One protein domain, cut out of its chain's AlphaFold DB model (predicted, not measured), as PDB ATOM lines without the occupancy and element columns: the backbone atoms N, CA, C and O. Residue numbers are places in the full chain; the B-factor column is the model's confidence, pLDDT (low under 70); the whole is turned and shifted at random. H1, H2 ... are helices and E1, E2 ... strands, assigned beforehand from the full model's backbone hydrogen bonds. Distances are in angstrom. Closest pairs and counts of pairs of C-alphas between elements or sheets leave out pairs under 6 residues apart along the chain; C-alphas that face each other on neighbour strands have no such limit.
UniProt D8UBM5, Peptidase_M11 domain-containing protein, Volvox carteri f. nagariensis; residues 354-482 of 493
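AT A GLANCE: This is residues 354 to 482 of the 493 residues of the protein "Peptidase_M11 domain-containing protein" of Volvox carteri f. nagariensis (UniProt D8UBM5). With little regular structure, this is one twisted four-stranded sheet with short helix H1 over one face, long loops beyond the strands, and residues 477 to 482 sticking out. The printed part has 129 residues, in chain order H1, E1, E2, E3, E4; the mixed sheet runs E1 E2 E3 E4, mostly strand by class, with only 31 residues in named elements. It is compact, radius of gyration of the C-alphas 15.8 A, spanning 46 by 32 by 27 A.

IN THESE COORDINATES: Find E1 at residues 392 to 398, E2 at 419 to 422, E3 at 443 to 449, 18.7 A long, and E4 at 464 to 470, 19.1 A, ending at C-alpha 470 (-4.100, 16.313, -28.243). H1, residues 381 to 386, 8.6 A, begins at C-alpha 381 (-9.464, 9.212, -31.888).

HOW THE PARTS SIT: E1 and E2 are parallel: N 393 and O 419, 2.7 A. Antiparallel E2, E3 and E4 form a meander, each strand the antiparallel neighbour of the one before: N 420 and O 446, 2.8 A; N 445 and O 468, 2.8 A. H1 is on the sheet at a height of 8.4 A; its closest C-alphas to E3 are Ala 381 and Phe 445, 6.2 A. Every O i to N i+4 pair of H1 is within hydrogen-bond range.

THE WHOLE: The C-alphas farthest apart, Pro 460 and Gln 482, are 48.3 A apart. The printed part has no cut; the links E1 to E2, E2 to E3 and E3 to E4 are long. Look for pLDDT under 70 at residues 354 to 376, 436 to 438, 458 to 461 and 471 to 482.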
ATOM      1  N   ARG A 354      -2.580  16.651 -37.223       53.34
ATOM      2  CA  ARG A 354      -1.347  15.873 -37.068       53.34
ATOM      3  C   ARG A 354      -0.261  16.736 -36.421       53.34
ATOM      4  O   ARG A 354      -0.061  17.879 -36.824       53.34
ATOM      5  N   THR A 355       0.474  16.160 -35.477       45.84
ATOM      6  CA  THR A 355       1.665  16.764 -34.858       45.84
ATOM      7  C   THR A 355       2.691  17.170 -35.916       45.84
ATOM      8  O   THR A 355       2.933  16.417 -36.861       45.84
ATOM      9  N   GLY A 356       3.311  18.340 -35.751       45.88
ATOM     10  CA  GLY A 356       4.373  18.832 -36.640       45.88
ATOM     11  C   GLY A 356       3.886  19.571 -37.888       45.88
ATOM     12  O   GLY A 356       4.706  20.081 -38.644       45.88
ATOM     13  N   LEU A 357       2.572  19.678 -38.096       45.84
ATOM     14  CA  LEU A 357       2.012  20.662 -39.015       45.84
ATOM     15  C   LEU A 357       1.751  21.946 -38.214       45.84
ATOM     16  O   LEU A 357       1.158  21.897 -37.140       45.84
ATOM     17  N   THR A 358       2.218  23.089 -38.710       41.16
ATOM     18  CA  THR A 358       1.846  24.422 -38.220       41.16
ATOM     19  C   THR A 358       0.980  25.099 -39.285       41.16
ATOM     20  O   THR A 358       1.138  24.854 -40.482       41.16
ATOM     21  N   GLY A 359       0.006  25.914 -38.874       45.12
ATOM     22  CA  GLY A 359      -0.858  26.659 -39.799       45.12
ATOM     23  C   GLY A 359      -2.151  25.947 -40.225       45.12
ATOM     24  O   GLY A 359      -2.730  25.151 -39.491       45.12
ATOM     25  N   VAL A 360      -2.671  26.310 -41.400       39.81
ATOM     26  CA  VAL A 360      -4.023  25.954 -41.883       39.81
ATOM     27  C   VAL A 360      -4.191  24.437 -42.096       39.81
ATOM     28  O   VAL A 360      -5.259  23.894 -41.846       39.81
ATOM     29  N   ALA A 361      -3.114  23.709 -42.417       37.84
ATOM     30  CA  ALA A 361      -3.127  22.256 -42.646       37.84
ATOM     31  C   ALA A 361      -3.439  21.393 -41.397       37.84
ATOM     32  O   ALA A 361      -3.700  20.195 -41.522       37.84
ATOM     33  N   VAL A 362      -3.424  21.979 -40.195       42.56
ATOM     34  CA  VAL A 362      -3.751  21.309 -38.918       42.56
ATOM     35  C   VAL A 362      -5.260  21.316 -38.645       42.56
ATOM     36  O   VAL A 362      -5.748  20.528 -37.840       42.56
ATOM     37  N   ARG A 363      -6.018  22.195 -39.315       45.38
ATOM     38  CA  ARG A 363      -7.323  22.671 -38.839       45.38
ATOM     39  C   ARG A 363      -8.541  21.891 -39.353       45.38
ATOM     40  O   ARG A 363      -9.613  22.460 -39.439       45.38
ATOM     41  N   TYR A 364      -8.423  20.617 -39.726       47.31
ATOM     42  CA  TYR A 364      -9.472  20.018 -40.571       47.31
ATOM     43  C   TYR A 364      -9.981  18.613 -40.213       47.31
ATOM     44  O   TYR A 364     -10.697  18.001 -41.011       47.31
ATOM     45  N   TRP A 365      -9.685  18.071 -39.026       51.06
ATOM     46  CA  TRP A 365     -10.116  16.699 -38.685       51.06
ATOM     47  C   TRP A 365     -11.406  16.586 -37.865       51.06
ATOM     48  O   TRP A 365     -11.604  15.577 -37.184       51.06
ATOM     49  N   ILE A 366     -12.322  17.552 -37.991       50.00
ATOM     50  CA  ILE A 366     -13.740  17.326 -37.652       50.00
ATOM     51  C   ILE A 366     -14.563  16.948 -38.905       50.00
ATOM     52  O   ILE A 366     -15.778  16.961 -38.875       50.00
ATOM     53  N   GLY A 367     -13.944  16.494 -40.005       44.62
ATOM     54  CA  GLY A 367     -14.689  15.740 -41.029       44.62
ATOM     55  C   GLY A 367     -14.496  16.131 -42.491       44.62
ATOM     56  O   GLY A 367     -15.054  15.434 -43.335       44.62
ATOM     57  N   LYS A 368     -13.693  17.149 -42.848       40.75
ATOM     58  CA  LYS A 368     -13.255  17.370 -44.248       40.75
ATOM     59  C   LYS A 368     -12.086  18.367 -44.348       40.75
ATOM     60  O   LYS A 368     -12.289  19.556 -44.138       40.75
ATOM     61  N   SER A 369     -10.897  17.926 -44.781       38.25
ATOM     62  CA  SER A 369      -9.761  18.821 -45.092       38.25
ATOM     63  C   SER A 369      -9.638  19.128 -46.584       38.25
ATOM     64  O   SER A 369      -9.590  18.186 -47.382       38.25
ATOM     65  N   PRO A 370      -9.531  20.404 -47.004       35.66
ATOM     66  CA  PRO A 370      -8.929  20.754 -48.280       35.66
ATOM     67  C   PRO A 370      -7.404  20.639 -48.134       35.66
ATOM     68  O   PRO A 370      -6.754  21.455 -47.493       35.66
ATOM     69  N   GLY A 371      -6.837  19.581 -48.709       37.66
ATOM     70  CA  GLY A 371      -5.406  19.293 -48.628       37.66
ATOM     71  C   GLY A 371      -5.140  17.997 -47.871       37.66
ATOM     72  O   GLY A 371      -5.362  17.889 -46.666       37.66
ATOM     73  N   ALA A 372      -4.677  17.010 -48.633       33.88
ATOM     74  CA  ALA A 372      -4.225  15.672 -48.260       33.88
ATOM     75  C   ALA A 372      -5.255  14.654 -47.734       33.88
ATOM     76  O   ALA A 372      -5.037  13.478 -48.008       33.88
ATOM     77  N   PHE A 373      -6.357  15.035 -47.064       49.66
ATOM     78  CA  PHE A 373      -7.324  14.053 -46.525       49.66
ATOM     79  C   PHE A 373      -8.786  14.541 -46.543       49.66
ATOM     80  O   PHE A 373      -9.348  14.957 -45.530       49.66
ATOM     81  N   SER A 374      -9.420  14.488 -47.717       51.09
ATOM     82  CA  SER A 374     -10.834  14.829 -47.925       51.09
ATOM     83  C   SER A 374     -11.700  13.567 -47.900       51.09
ATOM     84  O   SER A 374     -11.790  12.840 -48.883       51.09
ATOM     85  N   GLY A 375     -12.337  13.270 -46.769       55.75
ATOM     86  CA  GLY A 375     -13.098  12.033 -46.624       55.75
ATOM     87  C   GLY A 375     -14.315  12.165 -45.727       55.75
ATOM     88  O   GLY A 375     -14.250  12.849 -44.711       55.75
ATOM     89  N   LYS A 376     -15.406  11.469 -46.073       66.94
ATOM     90  CA  LYS A 376     -16.560  11.297 -45.177       66.94
ATOM     91  C   LYS A 376     -16.086  10.457 -44.007       66.94
ATOM     92  O   LYS A 376     -15.892   9.262 -44.184       66.94
ATOM     93  N   THR A 377     -15.774  11.081 -42.880       76.12
ATOM     94  CA  THR A 377     -15.103  10.411 -41.765       76.12
ATOM     95  C   THR A 377     -15.814  10.690 -40.459       76.12
ATOM     96  O   THR A 377     -16.346  11.777 -40.245       76.12
ATOM     97  N   CYS A 378     -15.820   9.697 -39.576       87.50
ATOM     98  CA  CYS A 378     -16.088   9.922 -38.164       87.50
ATOM     99  C   CYS A 378     -14.968  10.769 -37.544       87.50
ATOM    100  O   CYS A 378     -13.829  10.749 -38.027       87.50
ATOM    101  N   TYR A 379     -15.249  11.439 -36.423       86.81
ATOM    102  CA  TYR A 379     -14.230  12.196 -35.690       86.81
ATOM    103  C   TYR A 379     -13.026  11.330 -35.338       86.81
ATOM    104  O   TYR A 379     -13.177  10.132 -35.100       86.81
ATOM    105  N   ASN A 380     -11.831  11.916 -35.307       83.50
ATOM    106  CA  ASN A 380     -10.599  11.209 -34.956       83.50
ATOM    107  C   ASN A 380     -10.584  10.677 -33.508       83.50
ATOM    108  O   ASN A 380     -11.464  10.973 -32.702       83.50
ATOM    109  N   ALA A 381      -9.571   9.868 -33.187       85.69
ATOM    110  CA  ALA A 381      -9.464   9.212 -31.888       85.69
ATOM    111  C   ALA A 381      -9.541  10.149 -30.666       85.69
ATOM    112  O   ALA A 381     -10.332   9.840 -29.775       85.69
ATOM    113  N   PRO A 382      -8.809  11.282 -30.601       83.44
ATOM    114  CA  PRO A 382      -8.916  12.182 -29.452       83.44
ATOM    115  C   PRO A 382     -10.315  12.793 -29.317       83.44
ATOM    116  O   PRO A 382     -10.852  12.837 -28.212       83.44
ATOM    117  N   ASN A 383     -10.954  13.186 -30.424       85.44
ATOM    118  CA  ASN A 383     -12.317  13.719 -30.381       85.44
ATOM    119  C   ASN A 383     -13.327  12.641 -29.939       85.44
ATOM    120  O   ASN A 383     -14.168  12.902 -29.085       85.44
ATOM    121  N   MET A 384     -13.222  11.405 -30.439       87.06
ATOM    122  CA  MET A 384     -14.087  10.303 -29.992       87.06
ATOM    123  C   MET A 384     -13.865   9.928 -28.520       87.06
ATOM    124  O   MET A 384     -14.826   9.552 -27.853       87.06
ATOM    125  N   TRP A 385     -12.631  10.013 -28.011       86.25
ATOM    126  CA  TRP A 385     -12.332   9.828 -26.586       86.25
ATOM    127  C   TRP A 385     -12.973  10.921 -25.730       86.25
ATOM    128  O   TRP A 385     -13.624  10.612 -24.736       86.25
ATOM    129  N   ARG A 386     -12.843  12.188 -26.143       82.00
ATOM    130  CA  ARG A 386     -13.426  13.345 -25.446       82.00
ATOM    131  C   ARG A 386     -14.949  13.262 -25.361       82.00
ATOM    132  O   ARG A 386     -15.531  13.641 -24.351       82.00
ATOM    133  N   LEU A 387     -15.583  12.725 -26.402       85.69
ATOM    134  CA  LEU A 387     -17.016  12.425 -26.427       85.69
ATOM    135  C   LEU A 387     -17.375  11.105 -25.741       85.69
ATOM    136  O   LEU A 387     -18.514  10.673 -25.847       85.69
ATOM    137  N   GLY A 388     -16.413  10.379 -25.170       87.19
ATOM    138  CA  GLY A 388     -16.640   9.055 -24.601       87.19
ATOM    139  C   GLY A 388     -17.224   8.039 -25.587       87.19
ATOM    140  O   GLY A 388     -17.743   7.010 -25.156       87.19
ATOM    141  N   TRP A 389     -17.166   8.292 -26.898       89.31
ATOM    142  CA  TRP A 389     -17.715   7.424 -27.940       89.31
ATOM    143  C   TRP A 389     -16.868   6.182 -28.134       89.31
ATOM    144  O   TRP A 389     -17.386   5.072 -28.246       89.31
ATOM    145  N   MET A 390     -15.556   6.360 -28.065       87.88
ATOM    146  CA  MET A 390     -14.593   5.287 -28.210       87.88
ATOM    147  C   MET A 390     -13.861   5.067 -26.880       87.88
ATOM    148  O   MET A 390     -13.397   6.047 -26.300       87.88
ATOM    149  N   PRO A 391     -13.755   3.825 -26.379       88.62
ATOM    150  CA  PRO A 391     -12.907   3.502 -25.237       88.62
ATOM    151  C   PRO A 391     -11.460   3.201 -25.672       88.62
ATOM    152  O   PRO A 391     -11.233   2.801 -26.826       88.62
ATOM    153  N   PRO A 392     -10.475   3.334 -24.764       90.38
ATOM    154  CA  PRO A 392      -9.146   2.804 -25.020       90.38
ATOM    155  C   PRO A 392      -9.219   1.277 -25.153       90.38
ATOM    156  O   PRO A 392     -10.068   0.609 -24.555       90.38
ATOM    157  N   LEU A 393      -8.321   0.707 -25.952       94.31
ATOM    158  CA  LEU A 393      -8.128  -0.734 -26.039       94.31
ATOM    159  C   LEU A 393      -7.773  -1.266 -24.644       94.31
ATOM    160  O   LEU A 393      -7.090  -0.591 -23.874       94.31
ATOM    161  N   ARG A 394      -8.205  -2.485 -24.302       92.75
ATOM    162  CA  ARG A 394      -7.831  -3.110 -23.025       92.75
ATOM    163  C   ARG A 394      -6.302  -3.159 -22.893       92.75
ATOM    164  O   ARG A 394      -5.637  -3.749 -23.738       92.75
ATOM    165  N   GLY A 395      -5.770  -2.544 -21.833       91.75
ATOM    166  CA  GLY A 395      -4.324  -2.407 -21.605       91.75
ATOM    167  C   GLY A 395      -3.629  -1.359 -22.485       91.75
ATOM    168  O   GLY A 395      -2.413  -1.250 -22.441       91.75
ATOM    169  N   GLY A 396      -4.382  -0.609 -23.289       92.56
ATOM    170  CA  GLY A 396      -3.894   0.442 -24.177       92.56
ATOM    171  C   GLY A 396      -4.073   1.856 -23.625       92.56
ATOM    172  O   GLY A 396      -3.986   2.791 -24.407       92.56
ATOM    173  N   ASP A 397      -4.361   2.035 -22.334       91.31
ATOM    174  CA  ASP A 397      -4.264   3.339 -21.659       91.31
ATOM    175  C   ASP A 397      -2.920   3.383 -20.923       91.31
ATOM    176  O   ASP A 397      -2.731   2.744 -19.885       91.31
ATOM    177  N   LEU A 398      -1.944   4.021 -21.562       92.19
ATOM    178  CA  LEU A 398      -0.527   3.914 -21.246       92.19
ATOM    179  C   LEU A 398      -0.007   5.204 -20.618       92.19
ATOM    180  O   LEU A 398      -0.328   6.295 -21.082       92.19
ATOM    181  N   ASN A 399       0.825   5.083 -19.589       90.88
ATOM    182  CA  ASN A 399       1.489   6.192 -18.911       90.88
ATOM    183  C   ASN A 399       2.793   5.715 -18.244       90.88
ATOM    184  O   ASN A 399       3.209   4.574 -18.434       90.88
ATOM    185  N   GLY A 400       3.443   6.573 -17.453       89.12
ATOM    186  CA  GLY A 400       4.715   6.256 -16.794       89.12
ATOM    187  C   GLY A 400       4.681   5.102 -15.786       89.12
ATOM    188  O   GLY A 400       5.745   4.610 -15.432       89.12
ATOM    189  N   SER A 401       3.506   4.647 -15.332       89.00
ATOM    190  CA  SER A 401       3.385   3.470 -14.460       89.00
ATOM    191  C   SER A 401       3.019   2.184 -15.202       89.00
ATOM    192  O   SER A 401       3.140   1.104 -14.629       89.00
ATOM    193  N   THR A 402       2.577   2.272 -16.460       90.62
ATOM    194  CA  THR A 402       2.192   1.108 -17.278       90.62
ATOM    195  C   THR A 402       3.150   0.829 -18.436       90.62
ATOM    196  O   THR A 402       3.057  -0.230 -19.058       90.62
ATOM    197  N   LEU A 403       4.083   1.744 -18.713       88.44
ATOM    198  CA  LEU A 403       5.149   1.588 -19.700       88.44
ATOM    199  C   LEU A 403       6.501   1.340 -19.025       88.44
ATOM    200  O   LEU A 403       7.177   2.273 -18.597       88.44
ATOM    201  N   ASP A 404       6.920   0.074 -18.995       86.25
ATOM    202  CA  ASP A 404       8.262  -0.311 -18.555       86.25
ATOM    203  C   ASP A 404       9.332   0.222 -19.525       86.25
ATOM    204  O   ASP A 404       9.265   0.015 -20.743       86.25
ATOM    205  N   ILE A 405      10.375   0.853 -18.980       86.25
ATOM    206  CA  ILE A 405      11.490   1.385 -19.769       86.25
ATOM    207  C   ILE A 405      12.161   0.260 -20.570       86.25
ATOM    208  O   ILE A 405      12.519  -0.789 -20.034       86.25
ATOM    209  N   GLY A 406      12.347   0.492 -21.873       87.19
ATOM    210  CA  GLY A 406      13.047  -0.427 -22.776       87.19
ATOM    211  C   GLY A 406      12.271  -1.696 -23.139       87.19
ATOM    212  O   GLY A 406      12.807  -2.535 -23.863       87.19
ATOM    213  N   ARG A 407      11.021  -1.857 -22.679       88.44
ATOM    214  CA  ARG A 407      10.205  -3.032 -22.996       88.44
ATOM    215  C   ARG A 407       9.192  -2.728 -24.101       88.44
ATOM    216  O   ARG A 407       8.326  -1.876 -23.917       88.44
ATOM    217  N   PRO A 408       9.255  -3.426 -25.249       88.50
ATOM    218  CA  PRO A 408       8.263  -3.246 -26.297       88.50
ATOM    219  C   PRO A 408       6.907  -3.821 -25.867       88.50
ATOM    220  O   PRO A 408       6.829  -4.910 -25.300       88.50
ATOM    221  N   MET A 409       5.827  -3.118 -26.209       90.62
ATOM    222  CA  MET A 409       4.456  -3.616 -26.084       90.62
ATOM    223  C   MET A 409       3.870  -3.896 -27.465       90.62
ATOM    224  O   MET A 409       4.120  -3.163 -28.421       90.62
ATOM    225  N   THR A 410       3.063  -4.950 -27.570       92.56
ATOM    226  CA  THR A 410       2.379  -5.323 -28.816       92.56
ATOM    227  C   THR A 410       0.872  -5.260 -28.617       92.56
ATOM    228  O   THR A 410       0.341  -5.847 -27.678       92.56
ATOM    229  N   PHE A 411       0.179  -4.590 -29.536       91.62
ATOM    230  CA  PHE A 411      -1.276  -4.458 -29.527       91.62
ATOM    231  C   PHE A 411      -1.875  -4.919 -30.853       91.62
ATOM    232  O   PHE A 411      -1.296  -4.710 -31.917       91.62
ATOM    233  N   SER A 412      -3.075  -5.498 -30.790       92.44
ATOM    234  CA  SER A 412      -3.925  -5.736 -31.961       92.44
ATOM    235  C   SER A 412      -5.055  -4.714 -31.966       92.44
ATOM    236  O   SER A 412      -5.939  -4.763 -31.114       92.44
ATOM    237  N   LEU A 413      -5.014  -3.769 -32.906       87.62
ATOM    238  CA  LEU A 413      -6.013  -2.707 -33.003       87.62
ATOM    239  C   LEU A 413      -7.253  -3.200 -33.770       87.62
ATOM    240  O   LEU A 413      -7.128  -3.546 -34.949       87.62
ATOM    241  N   PRO A 414      -8.453  -3.213 -33.159       83.94
ATOM    242  CA  PRO A 414      -9.683  -3.429 -33.901       83.94
ATOM    243  C   PRO A 414      -9.947  -2.211 -34.791       83.94
ATOM    244  O   PRO A 414      -9.681  -1.070 -34.411       83.94
ATOM    245  N   GLY A 415     -10.479  -2.445 -35.988       78.69
ATOM    246  CA  GLY A 415     -10.812  -1.362 -36.906       78.69
ATOM    247  C   GLY A 415     -11.772  -0.356 -36.271       78.69
ATOM    248  O   GLY A 415     -12.845  -0.753 -35.835       78.69
ATOM    249  N   SER A 416     -11.382   0.924 -36.221       74.62
ATOM    250  CA  SER A 416     -12.175   2.109 -35.834       74.62
ATOM    251  C   SER A 416     -13.003   2.033 -34.532       74.62
ATOM    252  O   SER A 416     -13.815   2.922 -34.287       74.62
ATOM    253  N   LYS A 417     -12.801   1.015 -33.687       84.12
ATOM    254  CA  LYS A 417     -13.609   0.754 -32.478       84.12
ATOM    255  C   LYS A 417     -12.885   1.053 -31.170       84.12
ATOM    256  O   LYS A 417     -13.540   1.213 -30.145       84.12
ATOM    257  N   SER A 418     -11.559   1.139 -31.195       88.75
ATOM    258  CA  SER A 418     -10.747   1.513 -30.037       88.75
ATOM    259  C   SER A 418      -9.457   2.207 -30.470       88.75
ATOM    260  O   SER A 418      -9.106   2.251 -31.652       88.75
ATOM    261  N   TYR A 419      -8.721   2.718 -29.492       92.06
ATOM    262  CA  TYR A 419      -7.425   3.367 -29.677       92.06
ATOM    263  C   TYR A 419      -6.490   3.017 -28.518       92.06
ATOM    264  O   TYR A 419      -6.927   2.508 -27.492       92.06
ATOM    265  N   ILE A 420      -5.205   3.296 -28.678       93.62
ATOM    266  CA  ILE A 420      -4.235   3.331 -27.585       93.62
ATOM    267  C   ILE A 420      -4.055   4.797 -27.203       93.62
ATOM    268  O   ILE A 420      -3.868   5.636 -28.084       93.62
ATOM    269  N   ARG A 421      -4.127   5.105 -25.914       91.88
ATOM    270  CA  ARG A 421      -3.815   6.409 -25.335       91.88
ATOM    271  C   ARG A 421      -2.439   6.328 -24.697       91.88
ATOM    272  O   ARG A 421      -2.157   5.358 -24.008       91.88
ATOM    273  N   ILE A 422      -1.597   7.326 -24.924       91.00
ATOM    274  CA  ILE A 422      -0.296   7.438 -24.266       91.00
ATOM    275  C   ILE A 422      -0.230   8.810 -23.614       91.00
ATOM    276  O   ILE A 422      -0.113   9.825 -24.304       91.00
ATOM    277  N   GLU A 423      -0.331   8.830 -22.292       89.50
ATOM    278  CA  GLU A 423      -0.173  10.012 -21.457       89.50
ATOM    279  C   GLU A 423       1.266  10.044 -20.914       89.50
ATOM    280  O   GLU A 423       1.625   9.211 -20.080       89.50
ATOM    281  N   PRO A 424       2.123  10.961 -21.391       88.69
ATOM    282  CA  PRO A 424       3.552  10.960 -21.086       88.69
ATOM    283  C   PRO A 424       3.848  11.516 -19.685       88.69
ATOM    284  O   PRO A 424       4.568  12.501 -19.535       88.69
ATOM    285  N   THR A 425       3.308  10.895 -18.633       87.06
ATOM    286  CA  THR A 425       3.465  11.361 -17.242       87.06
ATOM    287  C   THR A 425       4.920  11.361 -16.766       87.06
ATOM    288  O   THR A 425       5.265  12.114 -15.866       87.06
ATOM    289  N   TRP A 426       5.801  10.586 -17.408       86.75
ATOM    290  CA  TRP A 426       7.250  10.597 -17.161       86.75
ATOM    291  C   TRP A 426       7.949  11.892 -17.601       86.75
ATOM    292  O   TRP A 426       9.103  12.113 -17.249       86.75
ATOM    293  N   ALA A 427       7.287  12.726 -18.407       85.94
ATOM    294  CA  ALA A 427       7.818  14.012 -18.844       85.94
ATOM    295  C   ALA A 427       7.475  15.168 -17.893       85.94
ATOM    296  O   ALA A 427       7.914  16.295 -18.120       85.94
ATOM    297  N   LEU A 428       6.679  14.891 -16.860       84.00
ATOM    298  CA  LEU A 428       6.322  15.840 -15.815       84.00
ATOM    299  C   LEU A 428       7.453  15.933 -14.786       84.00
ATOM    300  O   LEU A 428       8.177  14.964 -14.547       84.00
ATOM    301  N   ARG A 429       7.620  17.103 -14.171       83.75
ATOM    302  CA  ARG A 429       8.640  17.342 -13.144       83.75
ATOM    303  C   ARG A 429       8.026  17.284 -11.748       83.75
ATOM    304  O   ARG A 429       7.125  18.047 -11.430       83.75
ATOM    305  N   GLY A 430       8.575  16.431 -10.883       82.50
ATOM    306  CA  GLY A 430       8.202  16.388  -9.466       82.50
ATOM    307  C   GLY A 430       6.737  16.007  -9.243       82.50
ATOM    308  O   GLY A 430       6.331  14.898  -9.577       82.50
ATOM    309  N   ASP A 431       5.972  16.916  -8.643       81.12
ATOM    310  CA  ASP A 431       4.548  16.780  -8.316       81.12
ATOM    311  C   ASP A 431       3.616  17.409  -9.368       81.12
ATOM    312  O   ASP A 431       2.413  17.550  -9.130       81.12
ATOM    313  N   GLU A 432       4.149  17.771 -10.539       80.38
ATOM    314  CA  GLU A 432       3.346  18.232 -11.667       80.38
ATOM    315  C   GLU A 432       2.269  17.198 -12.024       80.38
ATOM    316  O   GLU A 432       2.539  16.028 -12.299       80.38
ATOM    317  N   VAL A 433       1.020  17.656 -12.056       76.88
ATOM    318  CA  VAL A 433      -0.107  16.881 -12.575       76.88
ATOM    319  C   VAL A 433      -0.229  17.173 -14.061       76.88
ATOM    320  O   VAL A 433      -0.172  18.337 -14.469       76.88
ATOM    321  N   TYR A 434      -0.424  16.126 -14.866       72.06
ATOM    322  CA  TYR A 434      -0.622  16.289 -16.298       72.06
ATOM    323  C   TYR A 434      -1.765  17.278 -16.557       72.06
ATOM    324  O   TYR A 434      -2.885  17.116 -16.068       72.06
ATOM    325  N   ASN A 435      -1.474  18.309 -17.340       73.19
ATOM    326  CA  ASN A 435      -2.443  19.291 -17.772       73.19
ATOM    327  C   ASN A 435      -2.320  19.422 -19.279       73.19
ATOM    328  O   ASN A 435      -1.297  19.875 -19.781       73.19
ATOM    329  N   GLU A 436      -3.380  19.072 -20.000       65.44
ATOM    330  CA  GLU A 436      -3.347  19.016 -21.459       65.44
ATOM    331  C   GLU A 436      -2.859  20.320 -22.112       65.44
ATOM    332  O   GLU A 436      -2.264  20.244 -23.179       65.44
ATOM    333  N   ARG A 437      -3.067  21.486 -21.476       61.09
ATOM    334  CA  ARG A 437      -2.669  22.810 -21.982       61.09
ATOM    335  C   ARG A 437      -1.233  23.204 -21.634       61.09
ATOM    336  O   ARG A 437      -0.602  23.917 -22.409       61.09
ATOM    337  N   TYR A 438      -0.754  22.821 -20.452       67.12
ATOM    338  CA  TYR A 438       0.517  23.315 -19.901       67.12
ATOM    339  C   TYR A 438       1.621  22.259 -19.885       67.12
ATOM    340  O   TYR A 438       2.791  22.605 -19.740       67.12
ATOM    341  N   SER A 439       1.271  20.982 -20.043       72.25
ATOM    342  CA  SER A 439       2.253  19.912 -20.114       72.25
ATOM    343  C   SER A 439       3.063  20.017 -21.411       72.25
ATOM    344  O   SER A 439       2.495  20.205 -22.489       72.25
ATOM    345  N   PRO A 440       4.396  19.872 -21.335       75.12
ATOM    346  CA  PRO A 440       5.288  20.092 -22.473       75.12
ATOM    347  C   PRO A 440       5.151  19.029 -23.569       75.12
ATOM    348  O   PRO A 440       5.606  19.243 -24.692       75.12
ATOM    349  N   ILE A 441       4.547  17.879 -23.253       80.50
ATOM    350  CA  ILE A 441       4.339  16.776 -24.189       80.50
ATOM    351  C   ILE A 441       2.840  16.470 -24.269       80.50
ATOM    352  O   ILE A 441       2.227  16.265 -23.223       80.50
ATOM    353  N   PRO A 442       2.246  16.417 -25.477       80.44
ATOM    354  CA  PRO A 442       0.827  16.124 -25.645       80.44
ATOM    355  C   PRO A 442       0.497  14.655 -25.349       80.44
ATOM    356  O   PRO A 442       1.358  13.777 -25.422       80.44
ATOM    357  N   VAL A 443      -0.790  14.366 -25.135       83.94
ATOM    358  CA  VAL A 443      -1.296  12.987 -25.127       83.94
ATOM    359  C   VAL A 443      -1.314  12.473 -26.561       83.94
ATOM    360  O   VAL A 443      -1.809  13.155 -27.468       83.94
ATOM    361  N   PHE A 444      -0.824  11.254 -26.769       87.50
ATOM    362  CA  PHE A 444      -0.883  10.582 -28.062       87.50
ATOM    363  C   PHE A 444      -2.052   9.603 -28.116       87.50
ATOM    364  O   PHE A 444      -2.347   8.898 -27.152       87.50
ATOM    365  N   PHE A 445      -2.690   9.526 -29.278       88.88
ATOM    366  CA  PHE A 445      -3.767   8.592 -29.569       88.88
ATOM    367  C   PHE A 445      -3.408   7.807 -30.823       88.88
ATOM    368  O   PHE A 445      -3.302   8.380 -31.907       88.88
ATOM    369  N   ILE A 446      -3.243   6.495 -30.691       90.12
ATOM    370  CA  ILE A 446      -2.940   5.600 -31.807       90.12
ATOM    371  C   ILE A 446      -4.207   4.828 -32.149       90.12
ATOM    372  O   ILE A 446      -4.754   4.118 -31.309       90.12
ATOM    373  N   SER A 447      -4.688   4.943 -33.379       88.88
ATOM    374  CA  SER A 447      -5.892   4.235 -33.824       88.88
ATOM    375  C   SER A 447      -5.688   3.611 -35.193       88.88
ATOM    376  O   SER A 447      -4.950   4.140 -36.022       88.88
ATOM    377  N   TYR A 448      -6.344   2.481 -35.443       87.88
ATOM    378  CA  TYR A 448      -6.395   1.891 -36.774       87.88
ATOM    379  C   TYR A 448      -7.695   2.307 -37.449       87.88
ATOM    380  O   TYR A 448      -8.787   1.960 -36.995       87.88
ATOM    381  N   ARG A 449      -7.577   3.062 -38.538       82.69
ATOM    382  CA  ARG A 449      -8.710   3.450 -39.374       82.69
ATOM    383  C   ARG A 449      -8.705   2.572 -40.605       82.69
ATOM    384  O   ARG A 449      -7.744   2.603 -41.368       82.69
ATOM    385  N   TYR A 450      -9.774   1.816 -40.799       78.44
ATOM    386  CA  TYR A 450     -10.012   1.090 -42.040       78.44
ATOM    387  C   TYR A 450     -11.063   1.811 -42.873       78.44
ATOM    388  O   TYR A 450     -11.887   2.558 -42.340       78.44
ATOM    389  N   LEU A 451     -11.003   1.592 -44.183       74.44
ATOM    390  CA  LEU A 451     -12.008   2.089 -45.107       74.44
ATOM    391  C   LEU A 451     -13.347   1.392 -44.828       74.44
ATOM    392  O   LEU A 451     -13.471   0.191 -45.055       74.44
ATOM    393  N   GLU A 452     -14.337   2.146 -44.360       73.56
ATOM    394  CA  GLU A 452     -15.687   1.646 -44.089       73.56
ATOM    395  C   GLU A 452     -16.713   2.607 -44.682       73.56
ATOM    396  O   GLU A 452     -17.036   3.659 -44.126       73.56
ATOM    397  N   ALA A 453     -17.202   2.272 -45.873       74.69
ATOM    398  CA  ALA A 453     -18.268   3.037 -46.493       74.69
ATOM    399  C   ALA A 453     -19.585   2.890 -45.692       74.69
ATOM    400  O   ALA A 453     -19.853   1.811 -45.167       74.69
ATOM    401  N   PRO A 454     -20.433   3.934 -45.638       80.69
ATOM    402  CA  PRO A 454     -20.273   5.231 -46.305       80.69
ATOM    403  C   PRO A 454     -19.641   6.335 -45.431       80.69
ATOM    404  O   PRO A 454     -19.381   7.422 -45.952       80.69
ATOM    405  N   PHE A 455     -19.421   6.086 -44.134       81.81
ATOM    406  CA  PHE A 455     -19.126   7.123 -43.126       81.81
ATOM    407  C   PHE A 455     -17.656   7.219 -42.702       81.81
ATOM    408  O   PHE A 455     -17.299   8.108 -41.930       81.81
ATOM    409  N   ASN A 456     -16.800   6.325 -43.200       75.88
ATOM    410  CA  ASN A 456     -15.360   6.361 -42.983       75.88
ATOM    411  C   ASN A 456     -14.600   6.079 -44.291       75.88
ATOM    412  O   ASN A 456     -13.954   5.045 -44.466       75.88
ATOM    413  N   ASN A 457     -14.705   7.018 -45.231       74.62
ATOM    414  CA  ASN A 457     -14.048   7.014 -46.531       74.62
ATOM    415  C   ASN A 457     -12.895   8.022 -46.565       74.62
ATOM    416  O   ASN A 457     -13.098   9.174 -46.940       74.62
ATOM    417  N   LEU A 458     -11.701   7.600 -46.141       69.38
ATOM    418  CA  LEU A 458     -10.485   8.412 -46.241       69.38
ATOM    419  C   LEU A 458     -10.108   8.625 -47.713       69.38
ATOM    420  O   LEU A 458     -10.235   7.710 -48.518       69.38
ATOM    421  N   SER A 459      -9.582   9.800 -48.053       66.81
ATOM    422  CA  SER A 459      -8.955  10.049 -49.354       66.81
ATOM    423  C   SER A 459      -7.464  10.343 -49.153       66.81
ATOM    424  O   SER A 459      -7.158  11.218 -48.346       66.81
ATOM    425  N   PRO A 460      -6.533   9.628 -49.812       69.38
ATOM    426  CA  PRO A 460      -6.790   8.444 -50.630       69.38
ATOM    427  C   PRO A 460      -7.323   7.272 -49.778       69.38
ATOM    428  O   PRO A 460      -6.950   7.167 -48.600       69.38
ATOM    429  N   PRO A 461      -8.153   6.373 -50.345       68.44
ATOM    430  CA  PRO A 461      -8.702   5.231 -49.619       68.44
ATOM    431  C   PRO A 461      -7.578   4.309 -49.171       68.44
ATOM    432  O   PRO A 461      -6.938   3.643 -49.980       68.44
ATOM    433  N   SER A 462      -7.301   4.272 -47.872       73.88
ATOM    434  CA  SER A 462      -6.413   3.250 -47.334       73.88
ATOM    435  C   SER A 462      -6.691   3.001 -45.864       73.88
ATOM    436  O   SER A 462      -6.957   3.931 -45.096       73.88
ATOM    437  N   SER A 463      -6.576   1.734 -45.481       81.12
ATOM    438  CA  SER A 463      -6.518   1.356 -44.080       81.12
ATOM    439  C   SER A 463      -5.138   1.689 -43.530       81.12
ATOM    440  O   SER A 463      -4.125   1.364 -44.150       81.12
ATOM    441  N   ARG A 464      -5.080   2.378 -42.394       83.25
ATOM    442  CA  ARG A 464      -3.820   2.873 -41.835       83.25
ATOM    443  C   ARG A 464      -3.900   3.052 -40.328       83.25
ATOM    444  O   ARG A 464      -4.959   3.340 -39.771       83.25
ATOM    445  N   VAL A 465      -2.750   2.910 -39.684       85.38
ATOM    446  CA  VAL A 465      -2.566   3.341 -38.300       85.38
ATOM    447  C   VAL A 465      -2.307   4.844 -38.310       85.38
ATOM    448  O   VAL A 465      -1.457   5.332 -39.054       85.38
ATOM    449  N   LEU A 466      -3.071   5.575 -37.510       83.88
ATOM    450  CA  LEU A 466      -2.941   7.009 -37.317       83.88
ATOM    451  C   LEU A 466      -2.456   7.285 -35.901       83.88
ATOM    452  O   LEU A 466      -2.970   6.701 -34.947       83.88
ATOM    453  N   VAL A 467      -1.509   8.211 -35.783       84.38
ATOM    454  CA  VAL A 467      -1.088   8.798 -34.513       84.38
ATOM    455  C   VAL A 467      -1.604  10.227 -34.486       84.38
ATOM    456  O   VAL A 467      -1.272  11.035 -35.356       84.38
ATOM    457  N   HIS A 468      -2.445  10.521 -33.509       81.25
ATOM    458  CA  HIS A 468      -2.982  11.847 -33.256       81.25
ATOM    459  C   HIS A 468      -2.376  12.392 -31.969       81.25
ATOM    460  O   HIS A 468      -2.082  11.626 -31.053       81.25
ATOM    461  N   THR A 469      -2.241  13.708 -31.882       76.25
ATOM    462  CA  THR A 469      -1.913  14.383 -30.626       76.25
ATOM    463  C   THR A 469      -3.052  15.264 -30.185       76.25
ATOM    464  O   THR A 469      -3.767  15.833 -31.013       76.25
ATOM    465  N   PHE A 470      -3.169  15.404 -28.874       70.94
ATOM    466  CA  PHE A 470      -4.100  16.313 -28.243       70.94
ATOM    467  C   PHE A 470      -3.342  17.250 -27.304       70.94
ATOM    468  O   PHE A 470      -2.713  16.794 -26.351       70.94
ATOM    469  N   SER A 471      -3.378  18.547 -27.600       62.22
ATOM    470  CA  SER A 471      -2.662  19.598 -26.861       62.22
ATOM    471  C   SER A 471      -3.551  20.363 -25.883       62.22
ATOM    472  O   SER A 471      -3.190  21.465 -25.488       62.22
ATOM    473  N   GLY A 472      -4.761  19.877 -25.575       56.09
ATOM    474  CA  GLY A 472      -5.659  20.523 -24.604       56.09
ATOM    475  C   GLY A 472      -6.129  21.937 -24.945       56.09
ATOM    476  O   GLY A 472      -6.947  22.495 -24.221       56.09
ATOM    477  N   THR A 473      -5.656  22.520 -26.049       51.34
ATOM    478  CA  THR A 473      -5.985  23.878 -26.505       51.34
ATOM    479  C   THR A 473      -7.452  24.022 -26.897       51.34
ATOM    480  O   THR A 473      -7.923  25.134 -27.088       51.34
ATOM    481  N   GLN A 474      -8.200  22.918 -26.925       54.09
ATOM    482  CA  GLN A 474      -9.658  22.910 -26.944       54.09
ATOM    483  C   GLN A 474     -10.183  23.279 -25.547       54.09
ATOM    484  O   GLN A 474     -10.645  22.403 -24.803       54.09
ATOM    485  N   VAL A 475     -10.024  24.552 -25.165       40.31
ATOM    486  CA  VAL A 475     -10.237  25.070 -23.808       40.31
ATOM    487  C   VAL A 475     -11.568  24.576 -23.232       40.31
ATOM    488  O   VAL A 475     -12.652  24.960 -23.657       40.31
ATOM    489  N   ILE A 476     -11.460  23.705 -22.233       38.09
ATOM    490  CA  ILE A 476     -12.518  23.342 -21.300       38.09
ATOM    491  C   ILE A 476     -11.926  23.585 -19.918       38.09
ATOM    492  O   ILE A 476     -11.013  22.873 -19.500       38.09
ATOM    493  N   HIS A 477     -12.452  24.560 -19.180       35.12
ATOM    494  CA  HIS A 477     -12.091  24.718 -17.778       35.12
ATOM    495  C   HIS A 477     -12.925  23.765 -16.924       35.12
ATOM    496  O   HIS A 477     -14.108  23.982 -16.674       35.12
ATOM    497  N   PHE A 478     -12.287  22.712 -16.417       30.28
ATOM    498  CA  PHE A 478     -12.725  22.105 -15.168       30.28
ATOM    499  C   PHE A 478     -12.230  23.003 -14.037       30.28
ATOM    500  O   PHE A 478     -11.142  22.804 -13.502       30.28
ATOM    501  N   LEU A 479     -13.028  23.992 -13.637       31.59
ATOM    502  CA  LEU A 479     -12.903  24.513 -12.281       31.59
ATOM    503  C   LEU A 479     -13.431  23.425 -11.343       31.59
ATOM    504  O   LEU A 479     -14.574  23.463 -10.892       31.59
ATOM    505  N   SER A 480     -12.599  22.417 -11.061       31.55
ATOM    506  CA  SER A 480     -12.800  21.647  -9.843       31.55
ATOM    507  C   SER A 480     -12.713  22.673  -8.717       31.55
ATOM    508  O   SER A 480     -11.696  23.359  -8.573       31.55
ATOM    509  N   LYS A 481     -13.796  22.848  -7.957       32.84
ATOM    510  CA  LYS A 481     -13.712  23.497  -6.654       32.84
ATOM    511  C   LYS A 481     -12.728  22.664  -5.831       32.84
ATOM    512  O   LYS A 481     -13.140  21.744  -5.130       32.84
ATOM    513  N   GLN A 482     -11.440  23.003  -5.860       33.22
ATOM    514  CA  GLN A 482     -10.617  22.815  -4.678       33.22
ATOM    515  C   GLN A 482     -11.202  23.764  -3.640       33.22
ATOM    516  O   GLN A 482     -10.838  24.934  -3.534       33.22
TER     517      GLN A 482